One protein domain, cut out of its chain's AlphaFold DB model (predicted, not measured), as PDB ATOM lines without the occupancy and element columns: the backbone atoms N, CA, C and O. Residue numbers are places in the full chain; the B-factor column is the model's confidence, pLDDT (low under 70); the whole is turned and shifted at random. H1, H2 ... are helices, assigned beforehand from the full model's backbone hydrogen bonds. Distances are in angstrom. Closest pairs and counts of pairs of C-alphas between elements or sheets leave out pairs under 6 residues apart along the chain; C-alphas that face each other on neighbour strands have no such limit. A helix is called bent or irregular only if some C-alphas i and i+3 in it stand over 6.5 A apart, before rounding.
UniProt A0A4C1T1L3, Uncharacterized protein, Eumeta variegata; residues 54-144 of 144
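Overview. This is residues 54 to 144 of the 144 residues of an uncharacterized protein of Eumeta variegata (UniProt A0A4C1T1L3). Two long helices, H1 and H3, make a V, meeting through residues 69 to 73 and 90 to 98; at its open end, H4 packs on H1 and H5 on H3. Residues 74 to 79 stick out. The printed part has 91 residues, 64 of them in five named helices, H1 to H5 in order along the chain, with no named strand; its class is all helix, and it is compact, with a radius of gyration of the C-alphas of 14.1 A and spans of 39 by 32 by 25 A.

Along the chain. H1, residues 54 to 74, begins at C-alpha 54 (38.066, 119.686, 0.721), measures 29.0 A and has a kink of 34 degrees near residue 68; it is irregular, with C-alphas 69 and 72 7.1 A apart. H2 is residues 78 to 81, 5.1 A. H3, residues 88 to 109, measures 31.2 A. H4, residues 126 to 134, measures 12.1 A; H5, residues 136 to 143, 10.5 A, ends at C-alpha 143 (42.584, 99.195, -5.634).

Arrangement. H1 and H3 touch, closest at the C-alphas of Tyr 69 and Arg 94, 5.6 A, at a steep tilt of 51 degrees, opposite ways. Residues 54 to 61 of H1 touch H4, closest at the C-alphas of Ile 58 and Ala 129, 5.6 A. Residues 101 to 105 of H3 touch H5, closest at the C-alphas of Ile 101 and Leu 142, 6.5 A, at a shallow tilt of 34.7 degrees, only just short of steep. H2 touches no helix. Every O i to N i+4 pair is within hydrogen-bond range in H3, H4 and H5, and 15 of 17 in H1; H2 is too short for one.

Size, cuts and confidence. The farthest C-alphas, those of Asn 79 and Asn 127, are 39.7 A apart. The printed part has no cut. The link from H3 to H4 is long, 16 residues. Confidence is under 70 at residues 74 to 86 and 120.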
ATOM      1  N   LEU A  54      38.887 120.213   1.808       91.50
ATOM      2  CA  LEU A  54      38.066 119.686   0.721       91.50
ATOM      3  C   LEU A  54      38.935 119.291  -0.475       91.50
ATOM      4  O   LEU A  54      38.894 118.141  -0.911       91.50
ATOM      5  N   HIS A  55      39.747 120.224  -0.978       89.88
ATOM      6  CA  HIS A  55      40.608 119.942  -2.120       89.88
ATOM      7  C   HIS A  55      41.738 118.983  -1.765       89.88
ATOM      8  O   HIS A  55      42.075 118.154  -2.600       89.88
ATOM      9  N   ALA A  56      42.265 119.013  -0.534       91.44
ATOM     10  CA  ALA A  56      43.227 118.013  -0.081       91.44
ATOM     11  C   ALA A  56      42.661 116.589  -0.221       91.44
ATOM     12  O   ALA A  56      43.294 115.742  -0.844       91.44
ATOM     13  N   ARG A  57      41.434 116.337   0.261       94.00
ATOM     14  CA  ARG A  57      40.777 115.023   0.122       94.00
ATOM     15  C   ARG A  57      40.562 114.620  -1.336       94.00
ATOM     16  O   ARG A  57      40.879 113.493  -1.694       94.00
ATOM     17  N   ILE A  58      40.072 115.529  -2.180       94.44
ATOM     18  CA  ILE A  58      39.881 115.251  -3.614       94.44
ATOM     19  C   ILE A  58      41.218 114.886  -4.281       94.44
ATOM     20  O   ILE A  58      41.297 113.905  -5.013       94.44
ATOM     21  N   ARG A  59      42.297 115.622  -3.977       92.69
ATOM     22  CA  ARG A  59      43.636 115.330  -4.514       92.69
ATOM     23  C   ARG A  59      44.209 114.011  -4.007       92.69
ATOM     24  O   ARG A  59      44.868 113.322  -4.777       92.69
ATOM     25  N   PHE A  60      43.959 113.644  -2.751       94.69
ATOM     26  CA  PHE A  60      44.363 112.334  -2.236       94.69
ATOM     27  C   PHE A  60      43.615 111.196  -2.929       94.69
ATOM     28  O   PHE A  60      44.250 110.221  -3.310       94.69
ATOM     29  N   LEU A  61      42.304 111.337  -3.158       95.44
ATOM     30  CA  LEU A  61      41.529 110.378  -3.948       95.44
ATOM     31  C   LEU A  61      42.150 110.184  -5.341       95.44
ATOM     32  O   LEU A  61      42.486 109.063  -5.712       95.44
ATOM     33  N   GLU A  62      42.358 111.273  -6.088       94.69
ATOM     34  CA  GLU A  62      42.990 111.221  -7.415       94.69
ATOM     35  C   GLU A  62      44.376 110.562  -7.368       94.69
ATOM     36  O   GLU A  62      44.729 109.778  -8.249       94.69
ATOM     37  N   TYR A  63      45.167 110.864  -6.334       93.44
ATOM     38  CA  TYR A  63      46.491 110.282  -6.150       93.44
ATOM     39  C   TYR A  63      46.440 108.766  -5.946       93.44
ATOM     40  O   TYR A  63      47.188 108.057  -6.616       93.44
ATOM     41  N   PHE A  64      45.571 108.266  -5.062       94.88
ATOM     42  CA  PHE A  64      45.449 106.828  -4.811       94.88
ATOM     43  C   PHE A  64      44.949 106.072  -6.039       94.88
ATOM     44  O   PHE A  64      45.494 105.020  -6.361       94.88
ATOM     45  N   LEU A  65      43.985 106.637  -6.772       94.81
ATOM     46  CA  LEU A  65      43.509 106.061  -8.031       94.81
ATOM     47  C   LEU A  65      44.636 105.963  -9.061       94.81
ATOM     48  O   LEU A  65      44.893 104.891  -9.601       94.81
ATOM     49  N   HIS A  66      45.361 107.058  -9.293       91.69
ATOM     50  CA  HIS A  66      46.485 107.049 -10.226       91.69
ATOM     51  C   HIS A  66      47.604 106.104  -9.790       91.69
ATOM     52  O   HIS A  66      48.185 105.438 -10.640       91.69
ATOM     53  N   LEU A  67      47.886 106.022  -8.487       90.94
ATOM     54  CA  LEU A  67      48.856 105.075  -7.956       90.94
ATOM     55  C   LEU A  67      48.433 103.636  -8.257       90.94
ATOM     56  O   LEU A  67      49.263 102.889  -8.764       90.94
ATOM     57  N   ALA A  68      47.171 103.278  -8.010       92.50
ATOM     58  CA  ALA A  68      46.630 101.949  -8.292       92.50
ATOM     59  C   ALA A  68      46.741 101.588  -9.783       92.50
ATOM     60  O   ALA A  68      47.236 100.518 -10.125       92.50
ATOM     61  N   TYR A  69      46.403 102.523 -10.681       91.19
ATOM     62  CA  TYR A  69      46.564 102.330 -12.131       91.19
ATOM     63  C   TYR A  69      48.024 102.083 -12.530       91.19
ATOM     64  O   TYR A  69      48.303 101.354 -13.480       91.19
ATOM     65  N   ASP A  70      48.956 102.698 -11.801       86.25
ATOM     66  CA  ASP A  70      50.386 102.629 -12.072       86.25
ATOM     67  C   ASP A  70      51.085 101.459 -11.344       86.25
ATOM     68  O   ASP A  70      52.255 101.203 -11.633       86.25
ATOM     69  N   LEU A  71      50.432 100.737 -10.417       84.69
ATOM     70  CA  LEU A  71      51.066  99.680  -9.605       84.69
ATOM     71  C   LEU A  71      51.642  98.555 -10.474       84.69
ATOM     72  O   LEU A  71      52.823  98.224 -10.344       84.69
ATOM     73  N   LYS A  72      50.842  98.030 -11.413       74.69
ATOM     74  CA  LYS A  72      51.271  96.982 -12.360       74.69
ATOM     75  C   LYS A  72      52.379  97.454 -13.305       74.69
ATOM     76  O   LYS A  72      53.185  96.655 -13.763       74.69
ATOM     77  N   TYR A  73      52.450  98.758 -13.567       70.50
ATOM     78  CA  TYR A  73      53.510  99.373 -14.364       70.50
ATOM     79  C   TYR A  73      54.802  99.587 -13.554       70.50
ATOM     80  O   TYR A  73      55.908  99.423 -14.073       70.50
ATOM     81  N   ARG A  74      54.697  99.955 -12.271       66.25
ATOM     82  CA  ARG A  74      55.850 100.285 -11.417       66.25
ATOM     83  C   ARG A  74      56.731  99.088 -11.075       66.25
ATOM     84  O   ARG A  74      57.909  99.309 -10.787       66.25
ATOM     85  N   SER A  75      56.189  97.873 -11.137       65.50
ATOM     86  CA  SER A  75      56.929  96.618 -10.957       65.50
ATOM     87  C   SER A  75      57.868  96.285 -12.125       65.50
ATOM     88  O   SER A  75      58.727  95.419 -11.982       65.50
ATOM     89  N   LEU A  76      57.760  96.984 -13.264       65.12
ATOM     90  CA  LEU A  76      58.629  96.766 -14.422       65.12
ATOM     91  C   LEU A  76      60.036  97.378 -14.224       65.12
ATOM     92  O   LEU A  76      60.187  98.369 -13.501       65.12
ATOM     93  N   PRO A  77      61.081  96.843 -14.891       63.09
ATOM     94  CA  PRO A  77      62.441  97.385 -14.829       63.09
ATOM     95  C   PRO A  77      62.533  98.840 -15.323       63.09
ATOM     96  O   PRO A  77      61.852  99.234 -16.273       63.09
ATOM     97  N   ASP A  78      63.433  99.641 -14.740       59.19
ATOM     98  CA  ASP A  78      63.570 101.087 -15.018       59.19
ATOM     99  C   ASP A  78      63.865 101.439 -16.487       59.19
ATOM    100  O   ASP A  78      63.551 102.539 -16.951       59.19
ATOM    101  N   ASN A  79      64.413 100.491 -17.245       57.91
ATOM    102  CA  ASN A  79      64.723 100.640 -18.667       57.91
ATOM    103  C   ASN A  79      63.443 100.727 -19.519       57.91
ATOM    104  O   ASN A  79      63.399 101.482 -20.488       57.91
ATOM    105  N   ALA A  80      62.374 100.028 -19.117       56.34
ATOM    106  CA  ALA A  80      61.065 100.079 -19.771       56.34
ATOM    107  C   ALA A  80      60.286 101.365 -19.425       56.34
ATOM    108  O   ALA A  80      59.453 101.830 -20.206       56.34
ATOM    109  N   LYS A  81      60.591 101.992 -18.277       55.56
ATOM    110  CA  LYS A  81      59.886 103.185 -17.780       55.56
ATOM    111  C   LYS A  81      60.203 104.458 -18.571       55.56
ATOM    112  O   LYS A  81      59.312 105.288 -18.749       55.56
ATOM    113  N   ARG A  82      61.433 104.612 -19.087       54.72
ATOM    114  CA  ARG A  82      61.889 105.837 -19.793       54.72
ATOM    115  C   ARG A  82      61.165 106.111 -21.119       54.72
ATOM    116  O   ARG A  82      61.188 107.247 -21.581       54.72
ATOM    117  N   SER A  83      60.470 105.117 -21.674       54.06
ATOM    118  CA  SER A  83      59.707 105.225 -22.929       54.06
ATOM    119  C   SER A  83      58.199 105.009 -22.746       54.06
ATOM    120  O   SER A  83      57.490 104.766 -23.719       54.06
ATOM    121  N   ALA A  84      57.677 105.102 -21.517       54.16
ATOM    122  CA  ALA A  84      56.297 104.721 -21.192       54.16
ATOM    123  C   ALA A  84      55.209 105.549 -21.901       54.16
ATOM    124  O   ALA A  84      54.104 105.058 -22.094       54.16
ATOM    125  N   CYS A  85      55.516 106.768 -22.355       53.97
ATOM    126  CA  CYS A  85      54.594 107.556 -23.180       53.97
ATOM    127  C   CYS A  85      54.531 107.107 -24.652       53.97
ATOM    128  O   CYS A  85      53.662 107.564 -25.386       53.97
ATOM    129  N   LYS A  86      55.447 106.234 -25.091       61.97
ATOM    130  CA  LYS A  86      55.536 105.711 -26.464       61.97
ATOM    131  C   LYS A  86      55.284 104.206 -26.553       61.97
ATOM    132  O   LYS A  86      55.120 103.689 -27.654       61.97
ATOM    133  N   ASN A  87      55.257 103.500 -25.423       77.00
ATOM    134  CA  ASN A  87      54.973 102.072 -25.396       77.00
ATOM    135  C   ASN A  87      53.453 101.844 -25.350       77.00
ATOM    136  O   ASN A  87      52.816 102.025 -24.311       77.00
ATOM    137  N   LYS A  88      52.894 101.449 -26.497       81.50
ATOM    138  CA  LYS A  88      51.460 101.213 -26.691       81.50
ATOM    139  C   LYS A  88      50.896 100.171 -25.716       81.50
ATOM    140  O   LYS A  88      49.839 100.406 -25.142       81.50
ATOM    141  N   GLU A  89      51.631  99.092 -25.457       81.19
ATOM    142  CA  GLU A  89      51.194  98.011 -24.562       81.19
ATOM    143  C   GLU A  89      51.030  98.500 -23.117       81.19
ATOM    144  O   GLU A  89      50.070  98.149 -22.435       81.19
ATOM    145  N   LEU A  90      51.929  99.373 -22.648       78.44
ATOM    146  CA  LEU A  90      51.855  99.931 -21.293       78.44
ATOM    147  C   LEU A  90      50.694 100.917 -21.137       78.44
ATOM    148  O   LEU A  90      50.057 100.965 -20.084       78.44
ATOM    149  N   ILE A  91      50.402 101.690 -22.186       83.31
ATOM    150  CA  ILE A  91      49.246 102.595 -22.214       83.31
ATOM    151  C   ILE A  91      47.950 101.782 -22.157       83.31
ATOM    152  O   ILE A  91      47.058 102.114 -21.375       83.31
ATOM    153  N   GLU A  92      47.861 100.707 -22.939       87.81
ATOM    154  CA  GLU A  92      46.707  99.805 -22.958       87.81
ATOM    155  C   GLU A  92      46.528  99.076 -21.624       87.81
ATOM    156  O   GLU A  92      45.414  99.029 -21.107       87.81
ATOM    157  N   MET A  93      47.613  98.601 -21.006       86.38
ATOM    158  CA  MET A  93      47.578  97.974 -19.681       86.38
ATOM    159  C   MET A  93      47.092  98.944 -18.595       86.38
ATOM    160  O   MET A  93      46.255  98.593 -17.768       86.38
ATOM    161  N   ARG A  94      47.577 100.190 -18.595       89.06
ATOM    162  CA  ARG A  94      47.110 101.206 -17.640       89.06
ATOM    163  C   ARG A  94      45.638 101.550 -17.865       89.06
ATOM    164  O   ARG A  94      44.893 101.763 -16.909       89.06
ATOM    165  N   ALA A  95      45.215 101.636 -19.126       90.75
ATOM    166  CA  ALA A  95      43.830 101.919 -19.483       90.75
ATOM    167  C   ALA A  95      42.890 100.774 -19.080       90.75
ATOM    168  O   ALA A  95      41.813 101.047 -18.549       90.75
ATOM    169  N   SER A  96      43.298  99.516 -19.277       92.00
ATOM    170  CA  SER A  96      42.515  98.349 -18.863       92.00
ATOM    171  C   SER A  96      42.395  98.265 -17.342       92.00
ATOM    172  O   SER A  96      41.300  98.032 -16.833       92.00
ATOM    173  N   GLU A  97      43.467  98.574 -16.606       92.56
ATOM    174  CA  GLU A  97      43.430  98.624 -15.144       92.56
ATOM    175  C   GLU A  97      42.510  99.734 -14.629       92.56
ATOM    176  O   GLU A  97      41.682  99.507 -13.745       92.56
ATOM    177  N   LYS A  98      42.580 100.924 -15.240       94.31
ATOM    178  CA  LYS A  98      41.646 102.013 -14.944       94.31
ATOM    179  C   LYS A  98      40.197 101.578 -15.179       94.31
ATOM    180  O   LYS A  98      39.353 101.819 -14.319       94.31
ATOM    181  N   GLN A  99      39.901 100.924 -16.302       95.00
ATOM    182  CA  GLN A  99      38.550 100.439 -16.606       95.00
ATOM    183  C   GLN A  99      38.070  99.376 -15.612       95.00
ATOM    184  O   GLN A  99      36.916  99.440 -15.183       95.00
ATOM    185  N   ARG A 100      38.942  98.436 -15.218       95.56
ATOM    186  CA  ARG A 100      38.648  97.428 -14.187       95.56
ATOM    187  C   ARG A 100      38.232  98.105 -12.885       95.56
ATOM    188  O   ARG A 100      37.109  97.910 -12.433       95.56
ATOM    189  N   ILE A 101      39.087  98.975 -12.349       95.44
ATOM    190  CA  ILE A 101      38.841  99.658 -11.074       95.44
ATOM    191  C   ILE A 101      37.572 100.520 -11.155       95.44
ATOM    192  O   ILE A 101      36.731 100.471 -10.261       95.44
ATOM    193  N   GLN A 102      37.359 101.267 -12.243       95.88
ATOM    194  CA  GLN A 102      36.130 102.051 -12.424       95.88
ATOM    195  C   GLN A 102      34.863 101.186 -12.401       95.88
ATOM    196  O   GLN A 102      33.853 101.582 -11.811       95.88
ATOM    197  N   LYS A 103      34.908 100.011 -13.038       96.62
ATOM    198  CA  LYS A 103      33.795  99.060 -13.053       96.62
ATOM    199  C   LYS A 103      33.552  98.477 -11.663       96.62
ATOM    200  O   LYS A 103      32.408  98.494 -11.213       96.62
ATOM    201  N   ASP A 104      34.603  98.035 -10.981       96.25
ATOM    202  CA  ASP A 104      34.513  97.417  -9.657       96.25
ATOM    203  C   ASP A 104      33.954  98.410  -8.626       96.25
ATOM    204  O   ASP A 104      33.027  98.085  -7.883       96.25
ATOM    205  N   PHE A 105      34.407  99.669  -8.656       96.19
ATOM    206  CA  PHE A 105      33.854 100.731  -7.812       96.19
ATOM    207  C   PHE A 105      32.371 100.982  -8.085       96.19
ATOM    208  O   PHE A 105      31.579 101.076  -7.140       96.19
ATOM    209  N   LYS A 106      31.965 101.051  -9.357       95.75
ATOM    210  CA  LYS A 106      30.557 101.242  -9.718       95.75
ATOM    211  C   LYS A 106      29.693 100.066  -9.261       95.75
ATOM    212  O   LYS A 106      28.597 100.291  -8.762       95.75
ATOM    213  N   GLN A 107      30.179  98.835  -9.406       95.75
ATOM    214  CA  GLN A 107      29.437  97.626  -9.044       95.75
ATOM    215  C   GLN A 107      29.323  97.434  -7.531       95.75
ATOM    216  O   GLN A 107      28.232  97.160  -7.042       95.75
ATOM    217  N   GLN A 108      30.420  97.596  -6.790       94.38
ATOM    218  CA  GLN A 108      30.449  97.283  -5.358       94.38
ATOM    219  C   GLN A 108      29.996  98.450  -4.476       94.38
ATOM    220  O   GLN A 108      29.417  98.237  -3.417       94.38
ATOM    221  N   THR A 109      30.229  99.696  -4.904       92.81
ATOM    222  CA  THR A 109      29.942 100.885  -4.075       92.81
ATOM    223  C   THR A 109      28.910 101.832  -4.692       92.81
ATOM    224  O   THR A 109      28.422 102.747  -4.016       92.81
ATOM    225  N   GLY A 110      28.576 101.653  -5.974       93.50
ATOM    226  CA  GLY A 110      27.737 102.585  -6.731       93.50
ATOM    227  C   GLY A 110      28.430 103.907  -7.079       93.50
ATOM    228  O   GLY A 110      27.766 104.833  -7.541       93.50
ATOM    229  N   LEU A 111      29.738 104.042  -6.829       93.94
ATOM    230  CA  LEU A 111      30.490 105.266  -7.109       93.94
ATOM    231  C   LEU A 111      31.015 105.277  -8.545       93.94
ATOM    232  O   LEU A 111      31.694 104.348  -8.975       93.94
ATOM    233  N   ASN A 112      30.766 106.374  -9.261       94.44
ATOM    234  CA  ASN A 112      31.443 106.661 -10.524       94.44
ATOM    235  C   ASN A 112      32.726 107.450 -10.230       94.44
ATOM    236  O   ASN A 112      32.662 108.599  -9.795       94.44
ATOM    237  N   ILE A 113      33.891 106.855 -10.474       94.12
ATOM    238  CA  ILE A 113      35.199 107.446 -10.146       94.12
ATOM    239  C   ILE A 113      36.019 107.771 -11.399       94.12
ATOM    240  O   ILE A 113      35.968 107.051 -12.394       94.12
ATOM    241  N   ASP A 114      36.796 108.853 -11.339       92.81
ATOM    242  CA  ASP A 114      37.763 109.283 -12.362       92.81
ATOM    243  C   ASP A 114      37.222 109.338 -13.810       92.81
ATOM    244  O   ASP A 114      37.922 109.041 -14.789       92.81
ATOM    245  N   GLN A 115      35.943 109.699 -13.948       91.56
ATOM    246  CA  GLN A 115      35.290 109.916 -15.236       91.56
ATOM    247  C   GLN A 115      35.273 111.416 -15.559       91.56
ATOM    248  O   GLN A 115      34.879 112.217 -14.705       91.56
ATOM    249  N   PRO A 116      35.709 111.827 -16.764       88.94
ATOM    250  CA  PRO A 116      35.616 113.219 -17.180       88.94
ATOM    251  C   PRO A 116      34.145 113.610 -17.351       88.94
ATOM    252  O   PRO A 116      33.362 112.855 -17.927       88.94
ATOM    253  N   LEU A 117      33.775 114.796 -16.874       87.62
ATOM    254  CA  LEU A 117      32.451 115.371 -17.104       87.62
ATOM    255  C   LEU A 117      32.565 116.485 -18.151       87.62
ATOM    256  O   LEU A 117      33.535 117.246 -18.175       87.62
ATOM    257  N   VAL A 118      31.574 116.577 -19.039       83.62
ATOM    258  CA  VAL A 118      31.559 117.582 -20.110       83.62
ATOM    259  C   VAL A 118      31.490 118.980 -19.492       83.62
ATOM    260  O   VAL A 118      30.597 119.276 -18.706       83.62
ATOM    261  N   GLY A 119      32.458 119.831 -19.834       75.94
ATOM    262  CA  GLY A 119      32.532 121.221 -19.376       75.94
ATOM    263  C   GLY A 119      33.103 121.434 -17.968       75.94
ATOM    264  O   GLY A 119      33.496 122.559 -17.665       75.94
ATOM    265  N   TYR A 120      33.215 120.399 -17.120       68.44
ATOM    266  CA  TYR A 120      33.595 120.580 -15.710       68.44
ATOM    267  C   TYR A 120      34.354 119.389 -15.109       68.44
ATOM    268  O   TYR A 120      33.754 118.379 -14.790       68.44
ATOM    269  N   GLY A 121      35.648 119.535 -14.809       80.38
ATOM    270  CA  GLY A 121      36.366 118.643 -13.879       80.38
ATOM    271  C   GLY A 121      36.208 117.131 -14.139       80.38
ATOM    272  O   GLY A 121      36.368 116.656 -15.262       80.38
ATOM    273  N   SER A 122      35.947 116.370 -13.074       88.38
ATOM    274  CA  SER A 122      35.714 114.922 -13.111       88.38
ATOM    275  C   SER A 122      34.693 114.514 -12.047       88.38
ATOM    276  O   SER A 122      34.324 115.317 -11.190       88.38
ATOM    277  N   THR A 123      34.271 113.250 -12.057       91.56
ATOM    278  CA  THR A 123      33.396 112.678 -11.016       91.56
ATOM    279  C   THR A 123      34.046 112.576  -9.626       91.56
ATOM    280  O   THR A 123      33.382 112.196  -8.659       91.56
ATOM    281  N   ASN A 124      35.329 112.935  -9.483       92.69
ATOM    282  CA  ASN A 124      36.045 112.967  -8.206       92.69
ATOM    283  C   ASN A 124      35.739 114.263  -7.440       92.69
ATOM    284  O   ASN A 124      36.609 115.102  -7.213       92.69
ATOM    285  N   ASP A 125      34.484 114.437  -7.045       92.44
ATOM    286  CA  ASP A 125      34.060 115.574  -6.240       92.44
ATOM    287  C   ASP A 125      34.198 115.308  -4.728       92.44
ATOM    288  O   ASP A 125      34.701 114.277  -4.265       92.44
ATOM    289  N   GLY A 126      33.746 116.272  -3.921       93.44
ATOM    290  CA  GLY A 126      33.783 116.156  -2.467       93.44
ATOM    291  C   GLY A 126      32.929 115.012  -1.911       93.44
ATOM    292  O   GLY A 126      33.271 114.461  -0.867       93.44
ATOM    293  N   ASN A 127      31.831 114.638  -2.570       93.81
ATOM    294  CA  ASN A 127      30.964 113.546  -2.130       93.81
ATOM    295  C   ASN A 127      31.604 112.193  -2.434       93.81
ATOM    296  O   ASN A 127      31.652 111.336  -1.547       93.81
ATOM    297  N   THR A 128      32.171 112.044  -3.631       94.62
ATOM    298  CA  THR A 128      32.954 110.867  -4.016       94.62
ATOM    299  C   THR A 128      34.126 110.671  -3.058       94.62
ATOM    300  O   THR A 128      34.261 109.596  -2.475       94.62
ATOM    301  N   ALA A 129      34.906 111.723  -2.781       95.81
ATOM    302  CA  ALA A 129      36.023 111.653  -1.838       95.81
ATOM    303  C   ALA A 129      35.574 111.280  -0.414       95.81
ATOM    304  O   ALA A 129      36.202 110.441   0.231       95.81
ATOM    305  N   ARG A 130      34.471 111.850   0.091       95.75
ATOM    306  CA  ARG A 130      33.937 111.495   1.419       95.75
ATOM    307  C   ARG A 130      33.551 110.023   1.507       95.75
ATOM    308  O   ARG A 130      33.907 109.378   2.486       95.75
ATOM    309  N   ARG A 131      32.825 109.494   0.514       95.56
ATOM    310  CA  ARG A 131      32.424 108.078   0.513       95.56
ATOM    311  C   ARG A 131      33.627 107.155   0.364       95.56
ATOM    312  O   ARG A 131      33.688 106.167   1.085       95.56
ATOM    313  N   PHE A 132      34.584 107.514  -0.490       96.00
ATOM    314  CA  PHE A 132      35.816 106.756  -0.678       96.00
ATOM    315  C   PHE A 132      36.587 106.583   0.639       96.00
ATOM    316  O   PHE A 132      36.870 105.464   1.041       96.00
ATOM    317  N   PHE A 133      36.845 107.674   1.371       95.69
ATOM    318  CA  PHE A 133      37.592 107.595   2.634       95.69
ATOM    319  C   PHE A 133      36.770 107.084   3.824       95.69
ATOM    320  O   PHE A 133      37.353 106.663   4.818       95.69
ATOM    321  N   LYS A 134      35.432 107.125   3.759       95.62
ATOM    322  CA  LYS A 134      34.569 106.566   4.811       95.62
ATOM    323  C   LYS A 134      34.645 105.036   4.855       95.62
ATOM    324  O   LYS A 134      34.626 104.473   5.942       95.62
ATOM    325  N   TYR A 135      34.724 104.402   3.690       94.62
ATOM    326  CA  TYR A 135      34.749 102.948   3.510       94.62
ATOM    327  C   TYR A 135      36.149 102.515   3.049       94.62
ATOM    328  O   TYR A 135      36.344 101.979   1.958       94.62
ATOM    329  N   TYR A 136      37.168 102.891   3.833       94.50
ATOM    330  CA  TYR A 136      38.571 102.748   3.427       94.50
ATOM    331  C   TYR A 136      38.991 101.277   3.266       94.50
ATOM    332  O   TYR A 136      39.834 100.977   2.427       94.50
ATOM    333  N   GLU A 137      38.390 100.355   4.021       94.56
ATOM    334  CA  GLU A 137      38.694  98.922   3.936       94.56
ATOM    335  C   GLU A 137      38.189  98.321   2.625       94.56
ATOM    336  O   GLU A 137      38.913  97.587   1.954       94.56
ATOM    337  N   GLU A 138      36.962  98.661   2.230       93.19
ATOM    338  CA  GLU A 138      36.387  98.233   0.961       93.19
ATOM    339  C   GLU A 138      37.125  98.877  -0.208       93.19
ATOM    340  O   GLU A 138      37.516  98.190  -1.147       93.19
ATOM    341  N   THR A 139      37.369 100.188  -0.144       93.50
ATOM    342  CA  THR A 139      38.078 100.882  -1.223       93.50
ATOM    343  C   THR A 139      39.516 100.409  -1.391       93.50
ATOM    344  O   THR A 139      39.947 100.295  -2.532       93.50
ATOM    345  N   SER A 140      40.238 100.064  -0.319       94.12
ATOM    346  CA  SER A 140      41.588  99.490  -0.428       94.12
ATOM    347  C   SER A 140      41.582  98.187  -1.227       94.12
ATOM    348  O   SER A 140      42.380  98.038  -2.145       94.12
ATOM    349  N   LYS A 141      40.630  97.286  -0.947       94.50
ATOM    350  CA  LYS A 141      40.485  96.005  -1.661       94.50
ATOM    351  C   LYS A 141      40.169  96.183  -3.147       94.50
ATOM    352  O   LYS A 141      40.532  95.342  -3.956       94.50
ATOM    353  N   LEU A 142      39.480  97.265  -3.512       93.00
ATOM    354  CA  LEU A 142      39.151  97.577  -4.907       93.00
ATOM    355  C   LEU A 142      40.343  98.134  -5.701       93.00
ATOM    356  O   LEU A 142      40.270  98.197  -6.928       93.00
ATOM    357  N   LEU A 143      41.392  98.601  -5.017       91.00
ATOM    358  CA  LEU A 143      42.584  99.195  -5.634       91.00
ATOM    359  C   LEU A 143      43.734  98.199  -5.822       91.00
ATOM    360  O   LEU A 143      44.678  98.523  -6.542       91.00
ATOM    361  N   GLU A 144      43.656  97.034  -5.179       82.88
ATOM    362  CA  GLU A 144      44.535  95.875  -5.402       82.88
ATOM    363  C   GLU A 144      44.202  95.178  -6.732       82.88
ATOM    364  O   GLU A 144      45.153  94.752  -7.428       82.88
TER     365      GLU A 144